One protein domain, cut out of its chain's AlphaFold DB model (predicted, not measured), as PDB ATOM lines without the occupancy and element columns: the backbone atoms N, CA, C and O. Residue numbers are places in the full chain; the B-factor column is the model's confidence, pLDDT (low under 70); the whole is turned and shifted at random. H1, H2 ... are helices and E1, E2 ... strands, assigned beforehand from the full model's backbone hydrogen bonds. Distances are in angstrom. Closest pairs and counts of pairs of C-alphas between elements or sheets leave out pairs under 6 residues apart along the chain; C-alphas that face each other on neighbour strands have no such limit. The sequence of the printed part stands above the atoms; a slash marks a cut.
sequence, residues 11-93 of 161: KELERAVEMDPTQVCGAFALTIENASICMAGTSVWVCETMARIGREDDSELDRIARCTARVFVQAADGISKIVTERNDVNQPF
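What this domain is: This is residues 11 to 93 of the 161 residues of an uncharacterized protein of Phytophthora parasitica P1976 (UniProt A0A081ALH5). The long helix H4 makes the long axis; the hairpin E1 and E2 packs between it and H1, H2 crosses it, and H3 makes a corner with its first end. The printed part has 83 residues with four named helices and two antiparallel strands, in the order H1, E1, E2, H2, H3, H4, mostly helix. It is loose, radius of gyration of the C-alphas 15.8 A, and flat, 51 by 31 by 15 A.

How they stand to each other: H1, residues 11 to 19, and E2, residues 28 to 31, come closest at C-alphas 13 and 29, 7.1 A. E1, residues 22 to 25, and E2 form a hairpin; N 23 and O 30 are within hydrogen-bond range, 2.9 A. C-alphas 25 of E1 and 73 of H4, residues 58 to 83, are closest, 5.3 A. H2, residues 32 to 40, touches H4, about perpendicular at 88 degrees, closest C-alphas 35 and 69, 5.2 A. H3, residues 44 to 56, touches H4 with residues 50 to 54 alone, closest C-alphas 54 and 61, 5.8 A. In H1 to H4 every O i to N i+4 pair is within range.

Where its parts are: H1 begins at C-alpha 11 (137.349, 117.418, 118.168); H4, 37.7 A long, ends at C-alpha 83 (131.753, 138.451, 127.005).

The domain as a whole: C-alphas 56 and 93 are farthest apart, 51.1 A. The printed part has no cut; residues 19 and 93 are under pLDDT 70.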
ATOM      1  N   LYS A  11     136.991 118.823 117.878       80.44
ATOM      2  CA  LYS A  11     137.349 117.418 118.168       80.44
ATOM      3  C   LYS A  11     136.994 116.971 119.590       80.44
ATOM      4  O   LYS A  11     136.808 115.783 119.843       80.44
ATOM      5  N   GLU A  12     136.971 117.899 120.541       81.75
ATOM      6  CA  GLU A  12     136.589 117.628 121.930       81.75
ATOM      7  C   GLU A  12     135.064 117.579 122.064       81.75
ATOM      8  O   GLU A  12     134.538 116.765 122.820       81.75
ATOM      9  N   LEU A  13     134.362 118.398 121.275       79.56
ATOM     10  CA  LEU A  13     132.907 118.401 121.167       79.56
ATOM     11  C   LEU A  13     132.385 117.089 120.566       79.56
ATOM     12  O   LEU A  13     131.476 116.482 121.125       79.56
ATOM     13  N   GLU A  14     132.995 116.624 119.471       78.62
ATOM     14  CA  GLU A  14     132.668 115.341 118.833       78.62
ATOM     15  C   GLU A  14     132.815 114.177 119.822       78.62
ATOM     16  O   GLU A  14     131.882 113.398 120.007       78.62
ATOM     17  N   ARG A  15     133.933 114.125 120.560       79.06
ATOM     18  CA  ARG A  15     134.155 113.111 121.607       79.06
ATOM     19  C   ARG A  15     133.129 113.179 122.736       79.06
ATOM     20  O   ARG A  15     132.688 112.139 123.217       79.06
ATOM     21  N   ALA A  16     132.749 114.382 123.169       73.31
ATOM     22  CA  ALA A  16     131.747 114.556 124.220       73.31
ATOM     23  C   ALA A  16     130.360 114.045 123.788       73.31
ATOM     24  O   ALA A  16     129.613 113.519 124.611       73.31
ATOM     25  N   VAL A  17     130.024 114.167 122.500       75.56
ATOM     26  CA  VAL A  17     128.766 113.658 121.931       75.56
ATOM     27  C   VAL A  17     128.790 112.138 121.744       75.56
ATOM     28  O   VAL A  17     127.754 111.497 121.902       75.56
ATOM     29  N   GLU A  18     129.945 111.553 121.423       74.12
ATOM     30  CA  GLU A  18     130.092 110.103 121.220       74.12
ATOM     31  C   GLU A  18     130.010 109.287 122.516       74.12
ATOM     32  O   GLU A  18     129.614 108.123 122.478       74.12
ATOM     33  N   MET A  19     130.391 109.875 123.652       66.12
ATOM     34  CA  MET A  19     130.496 109.139 124.912       66.12
ATOM     35  C   MET A  19     129.176 109.004 125.672       66.12
ATOM     36  O   MET A  19     128.903 107.925 126.188       66.12
ATOM     37  N   ASP A  20     128.365 110.062 125.729       76.25
ATOM     38  CA  ASP A  20     127.157 110.098 126.554       76.25
ATOM     39  C   ASP A  20     126.025 110.894 125.897       76.25
ATOM     40  O   ASP A  20     126.277 111.816 125.111       76.25
ATOM     41  N   PRO A  21     124.756 110.625 126.268       77.81
ATOM     42  CA  PRO A  21     123.637 111.482 125.909       77.81
ATOM     43  C   PRO A  21     123.884 112.936 126.352       77.81
ATOM     44  O   PRO A  21     123.776 113.278 127.532       77.81
ATOM     45  N   THR A  22     124.196 113.807 125.390       85.88
ATOM     46  CA  THR A  22     124.711 115.163 125.640       85.88
ATOM     47  C   THR A  22     123.913 116.208 124.865       85.88
ATOM     48  O   THR A  22     123.473 115.974 123.738       85.88
ATOM     49  N   GLN A  23     123.669 117.371 125.473       90.81
ATOM     50  CA  GLN A  23     123.219 118.566 124.755       90.81
ATOM     51  C   GLN A  23     124.414 119.467 124.466       90.81
ATOM     52  O   GLN A  23     125.290 119.631 125.313       90.81
ATOM     53  N   VAL A  24     124.418 120.068 123.278       88.88
ATOM     54  CA  VAL A  24     125.509 120.908 122.780       88.88
ATOM     55  C   VAL A  24     124.949 122.217 122.238       88.88
ATOM     56  O   VAL A  24     123.915 122.226 121.567       88.88
ATOM     57  N   CYS A  25     125.630 123.326 122.523       87.25
ATOM     58  CA  CYS A  25     125.382 124.614 121.883       87.25
ATOM     59  C   CYS A  25     126.686 125.413 121.810       87.25
ATOM     60  O   CYS A  25     127.353 125.605 122.828       87.25
ATOM     61  N   GLY A  26     127.059 125.859 120.607       87.00
ATOM     62  CA  GLY A  26     128.360 126.487 120.379       87.00
ATOM     63  C   GLY A  26     129.499 125.561 120.810       87.00
ATOM     64  O   GLY A  26     129.496 124.377 120.483       87.00
ATOM     65  N   ALA A  27     130.431 126.100 121.591       88.88
ATOM     66  CA  ALA A  27     131.571 125.370 122.144       88.88
ATOM     67  C   ALA A  27     131.272 124.692 123.500       88.88
ATOM     68  O   ALA A  27     132.198 124.313 124.213       88.88
ATOM     69  N   PHE A  28     130.004 124.579 123.907       90.50
ATOM     70  CA  PHE A  28     129.622 124.072 125.227       90.50
ATOM     71  C   PHE A  28     128.826 122.775 125.133       90.50
ATOM     72  O   PHE A  28     127.948 122.628 124.278       90.50
ATOM     73  N   ALA A  29     129.096 121.862 126.064       91.00
ATOM     74  CA  ALA A  29     128.430 120.573 126.173       91.00
ATOM     75  C   ALA A  29     128.016 120.279 127.622       91.00
ATOM     76  O   ALA A  29     128.703 120.642 128.579       91.00
ATOM     77  N   LEU A  30     126.878 119.606 127.782       92.25
ATOM     78  CA  LEU A  30     126.382 119.127 129.069       92.25
ATOM     79  C   LEU A  30     125.650 117.796 128.886       92.25
ATOM     80  O   LEU A  30     124.663 117.709 128.152       92.25
ATOM     81  N   THR A  31     126.123 116.762 129.576       91.31
ATOM     82  CA  THR A  31     125.468 115.448 129.624       91.31
ATOM     83  C   THR A  31     124.114 115.549 130.329       91.31
ATOM     84  O   THR A  31     123.976 116.299 131.301       91.31
ATOM     85  N   ILE A  32     123.146 114.731 129.922       89.25
ATOM     86  CA  ILE A  32     121.823 114.661 130.563       89.25
ATOM     87  C   ILE A  32     121.939 114.256 132.039       89.25
ATOM     88  O   ILE A  32     121.236 114.816 132.877       89.25
ATOM     89  N   GLU A  33     122.861 113.351 132.379       88.00
ATOM     90  CA  GLU A  33     123.105 112.935 133.765       88.00
ATOM     91  C   GLU A  33     123.521 114.117 134.649       88.00
ATOM     92  O   GLU A  33     122.884 114.387 135.666       88.00
ATOM     93  N   ASN A  34     124.533 114.882 134.232       88.81
ATOM     94  CA  ASN A  34     124.943 116.076 134.970       88.81
ATOM     95  C   ASN A  34     123.814 117.107 135.091       88.81
ATOM     96  O   ASN A  34     123.683 117.728 136.143       88.81
ATOM     97  N   ALA A  35     122.957 117.263 134.076       88.44
ATOM     98  CA  ALA A  35     121.775 118.114 134.198       88.44
ATOM     99  C   ALA A  35     120.799 117.597 135.271       88.44
ATOM    100  O   ALA A  35     120.320 118.390 136.084       88.44
ATOM    101  N   SER A  36     120.563 116.284 135.340       86.94
ATOM    102  CA  SER A  36     119.760 115.649 136.395       86.94
ATOM    103  C   SER A  36     120.354 115.853 137.787       86.94
ATOM    104  O   SER A  36     119.642 116.266 138.704       86.94
ATOM    105  N   ILE A  37     121.666 115.651 137.942       87.00
ATOM    106  CA  ILE A  37     122.388 115.902 139.198       87.00
ATOM    107  C   ILE A  37     122.250 117.373 139.602       87.00
ATOM    108  O   ILE A  37     121.998 117.691 140.765       87.00
ATOM    109  N   CYS A  38     122.378 118.283 138.637       86.88
ATOM    110  CA  CYS A  38     122.286 119.712 138.889       86.88
ATOM    111  C   CYS A  38     120.876 120.121 139.348       86.88
ATOM    112  O   CYS A  38     120.756 120.916 140.279       86.88
ATOM    113  N   MET A  39     119.822 119.542 138.759       85.94
ATOM    114  CA  MET A  39     118.438 119.750 139.207       85.94
ATOM    115  C   MET A  39     118.198 119.199 140.618       85.94
ATOM    116  O   MET A  39     117.590 119.880 141.448       85.94
ATOM    117  N   ALA A  40     118.722 118.013 140.931       84.12
ATOM    118  CA  ALA A  40     118.648 117.457 142.281       84.12
ATOM    119  C   ALA A  40     119.383 118.343 143.309       84.12
ATOM    120  O   ALA A  40     118.938 118.504 144.442       84.12
ATOM    121  N   GLY A  41     120.463 119.010 142.901       83.31
ATOM    122  CA  GLY A  41     121.196 119.952 143.749       83.31
ATOM    123  C   GLY A  41     120.463 121.262 144.073       83.31
ATOM    124  O   GLY A  41     120.969 122.031 144.887       83.31
ATOM    125  N   THR A  42     119.307 121.550 143.458       85.25
ATOM    126  CA  THR A  42     118.638 122.860 143.599       85.25
ATOM    127  C   THR A  42     117.825 122.987 144.886       85.25
ATOM    128  O   THR A  42     117.955 123.974 145.606       85.25
ATOM    129  N   SER A  43     116.948 122.021 145.174       87.75
ATOM    130  CA  SER A  43     116.170 121.983 146.416       87.75
ATOM    131  C   SER A  43     115.544 120.608 146.658       87.75
ATOM    132  O   SER A  43     115.342 119.821 145.729       87.75
ATOM    133  N   VAL A  44     115.178 120.339 147.916       88.00
ATOM    134  CA  VAL A  44     114.495 119.095 148.317       88.00
ATOM    135  C   VAL A  44     113.176 118.918 147.563       88.00
ATOM    136  O   VAL A  44     112.894 117.832 147.069       88.00
ATOM    137  N   TRP A  45     112.407 119.994 147.380       90.50
ATOM    138  CA  TRP A  45     111.143 119.949 146.641       90.50
ATOM    139  C   TRP A  45     111.326 119.534 145.172       90.50
ATOM    140  O   TRP A  45     110.504 118.791 144.631       90.50
ATOM    141  N   VAL A  46     112.416 119.968 144.525       87.12
ATOM    142  CA  VAL A  46     112.751 119.529 143.160       87.12
ATOM    143  C   VAL A  46     113.065 118.034 143.149       87.12
ATOM    144  O   VAL A  46     112.533 117.319 142.303       87.12
ATOM    145  N   CYS A  47     113.839 117.538 144.121       86.88
ATOM    146  CA  CYS A  47     114.137 116.107 144.250       86.88
ATOM    147  C   CYS A  47     112.867 115.265 144.421       86.88
ATOM    148  O   CYS A  47     112.688 114.266 143.728       86.88
ATOM    149  N   GLU A  48     111.973 115.674 145.322       89.75
ATOM    150  CA  GLU A  48     110.711 114.975 145.585       89.75
ATOM    151  C   GLU A  48     109.796 114.971 144.357       89.75
ATOM    152  O   GLU A  48     109.191 113.948 144.027       89.75
ATOM    153  N   THR A  49     109.730 116.103 143.651       88.81
ATOM    154  CA  THR A  49     108.938 116.250 142.426       88.81
ATOM    155  C   THR A  49     109.485 115.367 141.313       88.81
ATOM    156  O   THR A  49     108.717 114.635 140.694       88.81
ATOM    157  N   MET A  50     110.801 115.370 141.097       87.88
ATOM    158  CA  MET A  50     111.439 114.499 140.113       87.88
ATOM    159  C   MET A  50     111.238 113.020 140.457       87.88
ATOM    160  O   MET A  50     110.820 112.244 139.606       87.88
ATOM    161  N   ALA A  51     111.435 112.626 141.716       87.56
ATOM    162  CA  ALA A  51     111.203 111.250 142.146       87.56
ATOM    163  C   ALA A  51     109.744 110.808 141.953       87.56
ATOM    164  O   ALA A  51     109.492 109.638 141.676       87.56
ATOM    165  N   ARG A  52     108.771 111.718 142.101       89.62
ATOM    166  CA  ARG A  52     107.366 111.427 141.790       89.62
ATOM    167  C   ARG A  52     107.153 111.226 140.292       89.62
ATOM    168  O   ARG A  52     106.567 110.216 139.933       89.62
ATOM    169  N   ILE A  53     107.661 112.134 139.458       87.31
ATOM    170  CA  ILE A  53     107.529 112.043 137.996       87.31
ATOM    171  C   ILE A  53     108.161 110.743 137.483       87.31
ATOM    172  O   ILE A  53     107.515 110.025 136.739       87.31
ATOM    173  N   GLY A  54     109.353 110.361 137.952       86.00
ATOM    174  CA  GLY A  54     110.007 109.115 137.515       86.00
ATOM    175  C   GLY A  54     109.271 107.840 137.904       86.00
ATOM    176  O   GLY A  54     109.313 106.849 137.191       86.00
ATOM    177  N   ARG A  55     108.531 107.856 139.019       87.50
ATOM    178  CA  ARG A  55     107.671 106.717 139.379       87.50
ATOM    179  C   ARG A  55     106.488 106.545 138.425       87.50
ATOM    180  O   ARG A  55     105.934 105.451 138.370       87.50
ATOM    181  N   GLU A  56     106.078 107.613 137.749       87.31
ATOM    182  CA  GLU A  56     104.923 107.643 136.850       87.31
ATOM    183  C   GLU A  56     105.354 107.472 135.383       87.31
ATOM    184  O   GLU A  56     104.757 106.666 134.670       87.31
ATOM    185  N   ASP A  57     106.404 108.177 134.951       87.56
ATOM    186  CA  ASP A  57     106.953 108.137 133.595       87.56
ATOM    187  C   ASP A  57     108.445 108.547 133.561       87.56
ATOM    188  O   ASP A  57     108.809 109.730 133.572       87.56
ATOM    189  N   ASP A  58     109.337 107.558 133.444       84.94
ATOM    190  CA  ASP A  58     110.781 107.780 133.277       84.94
ATOM    191  C   ASP A  58     111.123 108.600 132.017       84.94
ATOM    192  O   ASP A  58     112.139 109.305 131.977       84.94
ATOM    193  N   SER A  59     110.278 108.560 130.981       88.00
ATOM    194  CA  SER A  59     110.504 109.317 129.748       88.00
ATOM    195  C   SER A  59     110.254 110.816 129.925       88.00
ATOM    196  O   SER A  59     110.906 111.631 129.263       88.00
ATOM    197  N   GLU A  60     109.360 111.213 130.836       88.06
ATOM    198  CA  GLU A  60     109.161 112.622 131.180       88.06
ATOM    199  C   GLU A  60     110.359 113.183 131.939       88.06
ATOM    200  O   GLU A  60     110.819 114.286 131.626       88.06
ATOM    201  N   LEU A  61     110.922 112.414 132.875       87.56
ATOM    202  CA  LEU A  61     112.149 112.809 133.566       87.56
ATOM    203  C   LEU A  61     113.315 113.018 132.606       87.56
ATOM    204  O   LEU A  61     114.009 114.035 132.689       87.56
ATOM    205  N   ASP A  62     113.506 112.093 131.670       87.88
ATOM    206  CA  ASP A  62     114.543 112.193 130.650       87.88
ATOM    207  C   ASP A  62     114.348 113.432 129.753       87.88
ATOM    208  O   ASP A  62     115.299 114.173 129.483       87.88
ATOM    209  N   ARG A  63     113.106 113.749 129.360       89.88
ATOM    210  CA  ARG A  63     112.793 114.982 128.613       89.88
ATOM    211  C   ARG A  63     113.109 116.241 129.411       89.88
ATOM    212  O   ARG A  63     113.694 117.171 128.853       89.88
ATOM    213  N   ILE A  64     112.743 116.285 130.692       90.31
ATOM    214  CA  ILE A  64     113.040 117.423 131.571       90.31
ATOM    215  C   ILE A  64     114.554 117.613 131.670       90.31
ATOM    216  O   ILE A  64     115.043 118.723 131.460       90.31
ATOM    217  N   ALA A  65     115.309 116.537 131.894       90.12
ATOM    218  CA  ALA A  65     116.763 116.592 131.975       90.12
ATOM    219  C   ALA A  65     117.409 117.076 130.662       90.12
ATOM    220  O   ALA A  65     118.298 117.931 130.696       90.12
ATOM    221  N   ARG A  66     116.916 116.632 129.494       91.25
ATOM    222  CA  ARG A  66     117.351 117.140 128.176       91.25
ATOM    223  C   ARG A  66     117.061 118.625 127.995       91.25
ATOM    224  O   ARG A  66     117.927 119.364 127.526       91.25
ATOM    225  N   CYS A  67     115.855 119.068 128.341       92.00
ATOM    226  CA  CYS A  67     115.472 120.475 128.255       92.00
ATOM    227  C   CYS A  67     116.345 121.342 129.163       92.00
ATOM    228  O   CYS A  67     116.860 122.365 128.713       92.00
ATOM    229  N   THR A  68     116.583 120.904 130.400       90.94
ATOM    230  CA  THR A  68     117.496 121.579 131.323       90.94
ATOM    231  C   THR A  68     118.895 121.655 130.728       90.94
ATOM    232  O   THR A  68     119.425 122.755 130.585       90.94
ATOM    233  N   ALA A  69     119.466 120.529 130.285       90.50
ATOM    234  CA  ALA A  69     120.797 120.509 129.685       90.50
ATOM    235  C   ALA A  69     120.922 121.511 128.524       90.50
ATOM    236  O   ALA A  69     121.895 122.261 128.450       90.50
ATOM    237  N   ARG A  70     119.896 121.582 127.666       91.62
ATOM    238  CA  ARG A  70     119.824 122.515 126.535       91.62
ATOM    239  C   ARG A  70     119.832 123.979 126.972       91.62
ATOM    240  O   ARG A  70     120.575 124.768 126.396       91.62
ATOM    241  N   VAL A  71     119.027 124.344 127.969       92.19
ATOM    242  CA  VAL A  71     118.965 125.725 128.475       92.19
ATOM    243  C   VAL A  71     120.322 126.160 129.024       92.19
ATOM    244  O   VAL A  71     120.759 127.274 128.749       92.19
ATOM    245  N   PHE A  72     121.019 125.276 129.740       91.38
ATOM    246  CA  PHE A  72     122.350 125.568 130.275       91.38
ATOM    247  C   PHE A  72     123.371 125.851 129.167       91.38
ATOM    248  O   PHE A  72     124.028 126.891 129.210       91.38
ATOM    249  N   VAL A  73     123.477 124.981 128.156       89.75
ATOM    250  CA  VAL A  73     124.447 125.194 127.064       89.75
ATOM    251  C   VAL A  73     124.101 126.415 126.211       89.75
ATOM    252  O   VAL A  73     125.001 127.143 125.802       89.75
ATOM    253  N   GLN A  74     122.813 126.709 125.999       91.00
ATOM    254  CA  GLN A  74     122.377 127.925 125.303       91.00
ATOM    255  C   GLN A  74     122.705 129.194 126.094       91.00
ATOM    256  O   GLN A  74     123.145 130.187 125.516       91.00
ATOM    257  N   ALA A  75     122.508 129.169 127.415       91.12
ATOM    258  CA  ALA A  75     122.872 130.283 128.278       91.12
ATOM    259  C   ALA A  75     124.390 130.507 128.281       91.12
ATOM    260  O   ALA A  75     124.830 131.649 128.168       91.12
ATOM    261  N   ALA A  76     125.185 129.438 128.356       89.44
ATOM    262  CA  ALA A  76     126.643 129.516 128.316       89.44
ATOM    263  C   ALA A  76     127.156 130.109 126.994       89.44
ATOM    264  O   ALA A  76     127.942 131.054 127.016       89.44
ATOM    265  N   ASP A  77     126.655 129.622 125.856       88.69
ATOM    266  CA  ASP A  77     126.987 130.156 124.530       88.69
ATOM    267  C   ASP A  77     126.578 131.633 124.387       88.69
ATOM    268  O   ASP A  77     127.368 132.469 123.941       88.69
ATOM    269  N   GLY A  78     125.373 131.988 124.845       83.00
ATOM    270  CA  GLY A  78     124.898 133.370 124.859       83.00
ATOM    271  C   GLY A  78     125.773 134.290 125.715       83.00
ATOM    272  O   GLY A  78     126.164 135.364 125.261       83.00
ATOM    273  N   ILE A  79     126.135 133.861 126.928       87.69
ATOM    274  CA  ILE A  79     127.043 134.604 127.813       87.69
ATOM    275  C   ILE A  79     128.420 134.746 127.162       87.69
ATOM    276  O   ILE A  79     128.973 135.841 127.169       87.69
ATOM    277  N   SER A  80     128.953 133.683 126.557       84.25
ATOM    278  CA  SER A  80     130.251 133.713 125.877       84.25
ATOM    279  C   SER A  80     130.285 134.769 124.769       84.25
ATOM    280  O   SER A  80     131.233 135.546 124.697       84.25
ATOM    281  N   LYS A  81     129.226 134.865 123.955       79.81
ATOM    282  CA  LYS A  81     129.080 135.903 122.916       79.81
ATOM    283  C   LYS A  81     128.978 137.316 123.490       79.81
ATOM    284  O   LYS A  81     129.460 138.268 122.896       79.81
ATOM    285  N   ILE A  82     128.355 137.471 124.655       81.25
ATOM    286  CA  ILE A  82     128.287 138.771 125.331       81.25
ATOM    287  C   ILE A  82     129.667 139.161 125.875       81.25
ATOM    288  O   ILE A  82     130.066 140.318 125.759       81.25
ATOM    289  N   VAL A  83     130.408 138.215 126.454       80.19
ATOM    290  CA  VAL A  83     131.753 138.451 127.005       80.19
ATOM    291  C   VAL A  83     132.741 138.852 125.908       80.19
ATOM    292  O   VAL A  83     133.558 139.739 126.131       80.19
ATOM    293  N   THR A  84     132.640 138.295 124.698       74.19
ATOM    294  CA  THR A  84     133.493 138.719 123.572       74.19
ATOM    295  C   THR A  84     133.211 140.149 123.099       74.19
ATOM    296  O   THR A  84     134.048 140.750 122.424       74.19
ATOM    297  N   GLU A  85     132.075 140.731 123.486       73.31
ATOM    298  CA  GLU A  85     131.649 142.085 123.116       73.31
ATOM    299  C   GLU A  85     131.763 143.104 124.267       73.31
ATOM    300  O   GLU A  85     131.566 144.311 124.052       73.31
ATOM    301  N   ARG A  86     132.108 142.657 125.484       76.62
ATOM    302  CA  ARG A  86     132.134 143.489 126.696       76.62
ATOM    303  C   ARG A  86     133.448 143.373 127.462       76.62
ATOM    304  O   ARG A  86     134.104 142.344 127.463       76.62
ATOM    305  N   ASN A  87     133.836 144.457 128.128       76.50
ATOM    306  CA  ASN A  87     135.033 144.497 128.969       76.50
ATOM    307  C   ASN A  87     134.758 144.012 130.406       76.50
ATOM    308  O   ASN A  87     133.615 143.755 130.787       76.50
ATOM    309  N   ASP A  88     135.808 143.975 131.229       77.69
ATOM    310  CA  ASP A  88     135.776 143.469 132.613       77.69
ATOM    311  C   ASP A  88     134.842 144.246 133.561       77.69
ATOM    312  O   ASP A  88     134.497 143.761 134.636       77.69
ATOM    313  N   VAL A  89     134.398 145.445 133.170       83.06
ATOM    314  CA  VAL A  89     133.414 146.255 133.915       83.06
ATOM    315  C   VAL A  89     132.018 146.195 133.291       83.06
ATOM    316  O   VAL A  89     131.173 147.052 133.554       83.06
ATOM    317  N   ASN A  90     131.765 145.180 132.459       76.06
ATOM    318  CA  ASN A  90     130.497 144.948 131.779       76.06
ATOM    319  C   ASN A  90     130.038 146.167 130.958       76.06
ATOM    320  O   ASN A  90     128.850 146.474 130.914       76.06
ATOM    321  N   GLN A  91     130.959 146.886 130.317       78.12
ATOM    322  CA  GLN A  91     130.653 147.899 129.304       78.12
ATOM    323  C   GLN A  91     130.911 147.307 127.916       78.12
ATOM    324  O   GLN A  91     131.821 146.484 127.786       78.12
ATOM    325  N   PRO A  92     130.165 147.706 126.866       70.56
ATOM    326  CA  PRO A  92     130.543 147.357 125.499       70.56
ATOM    327  C   PRO A  92     131.999 147.763 125.247       70.56
ATOM    328  O   PRO A  92     132.474 148.732 125.849       70.56
ATOM    329  N   PHE A  93     132.711 147.082 124.348       64.44
ATOM    330  CA  PHE A  93     133.991 147.587 123.844       64.44
ATOM    331  C   PHE A  93     133.771 148.882 123.039       64.44
ATOM    332  O   PHE A  93     133.876 148.910 121.817       64.44
TER     333      PHE A  93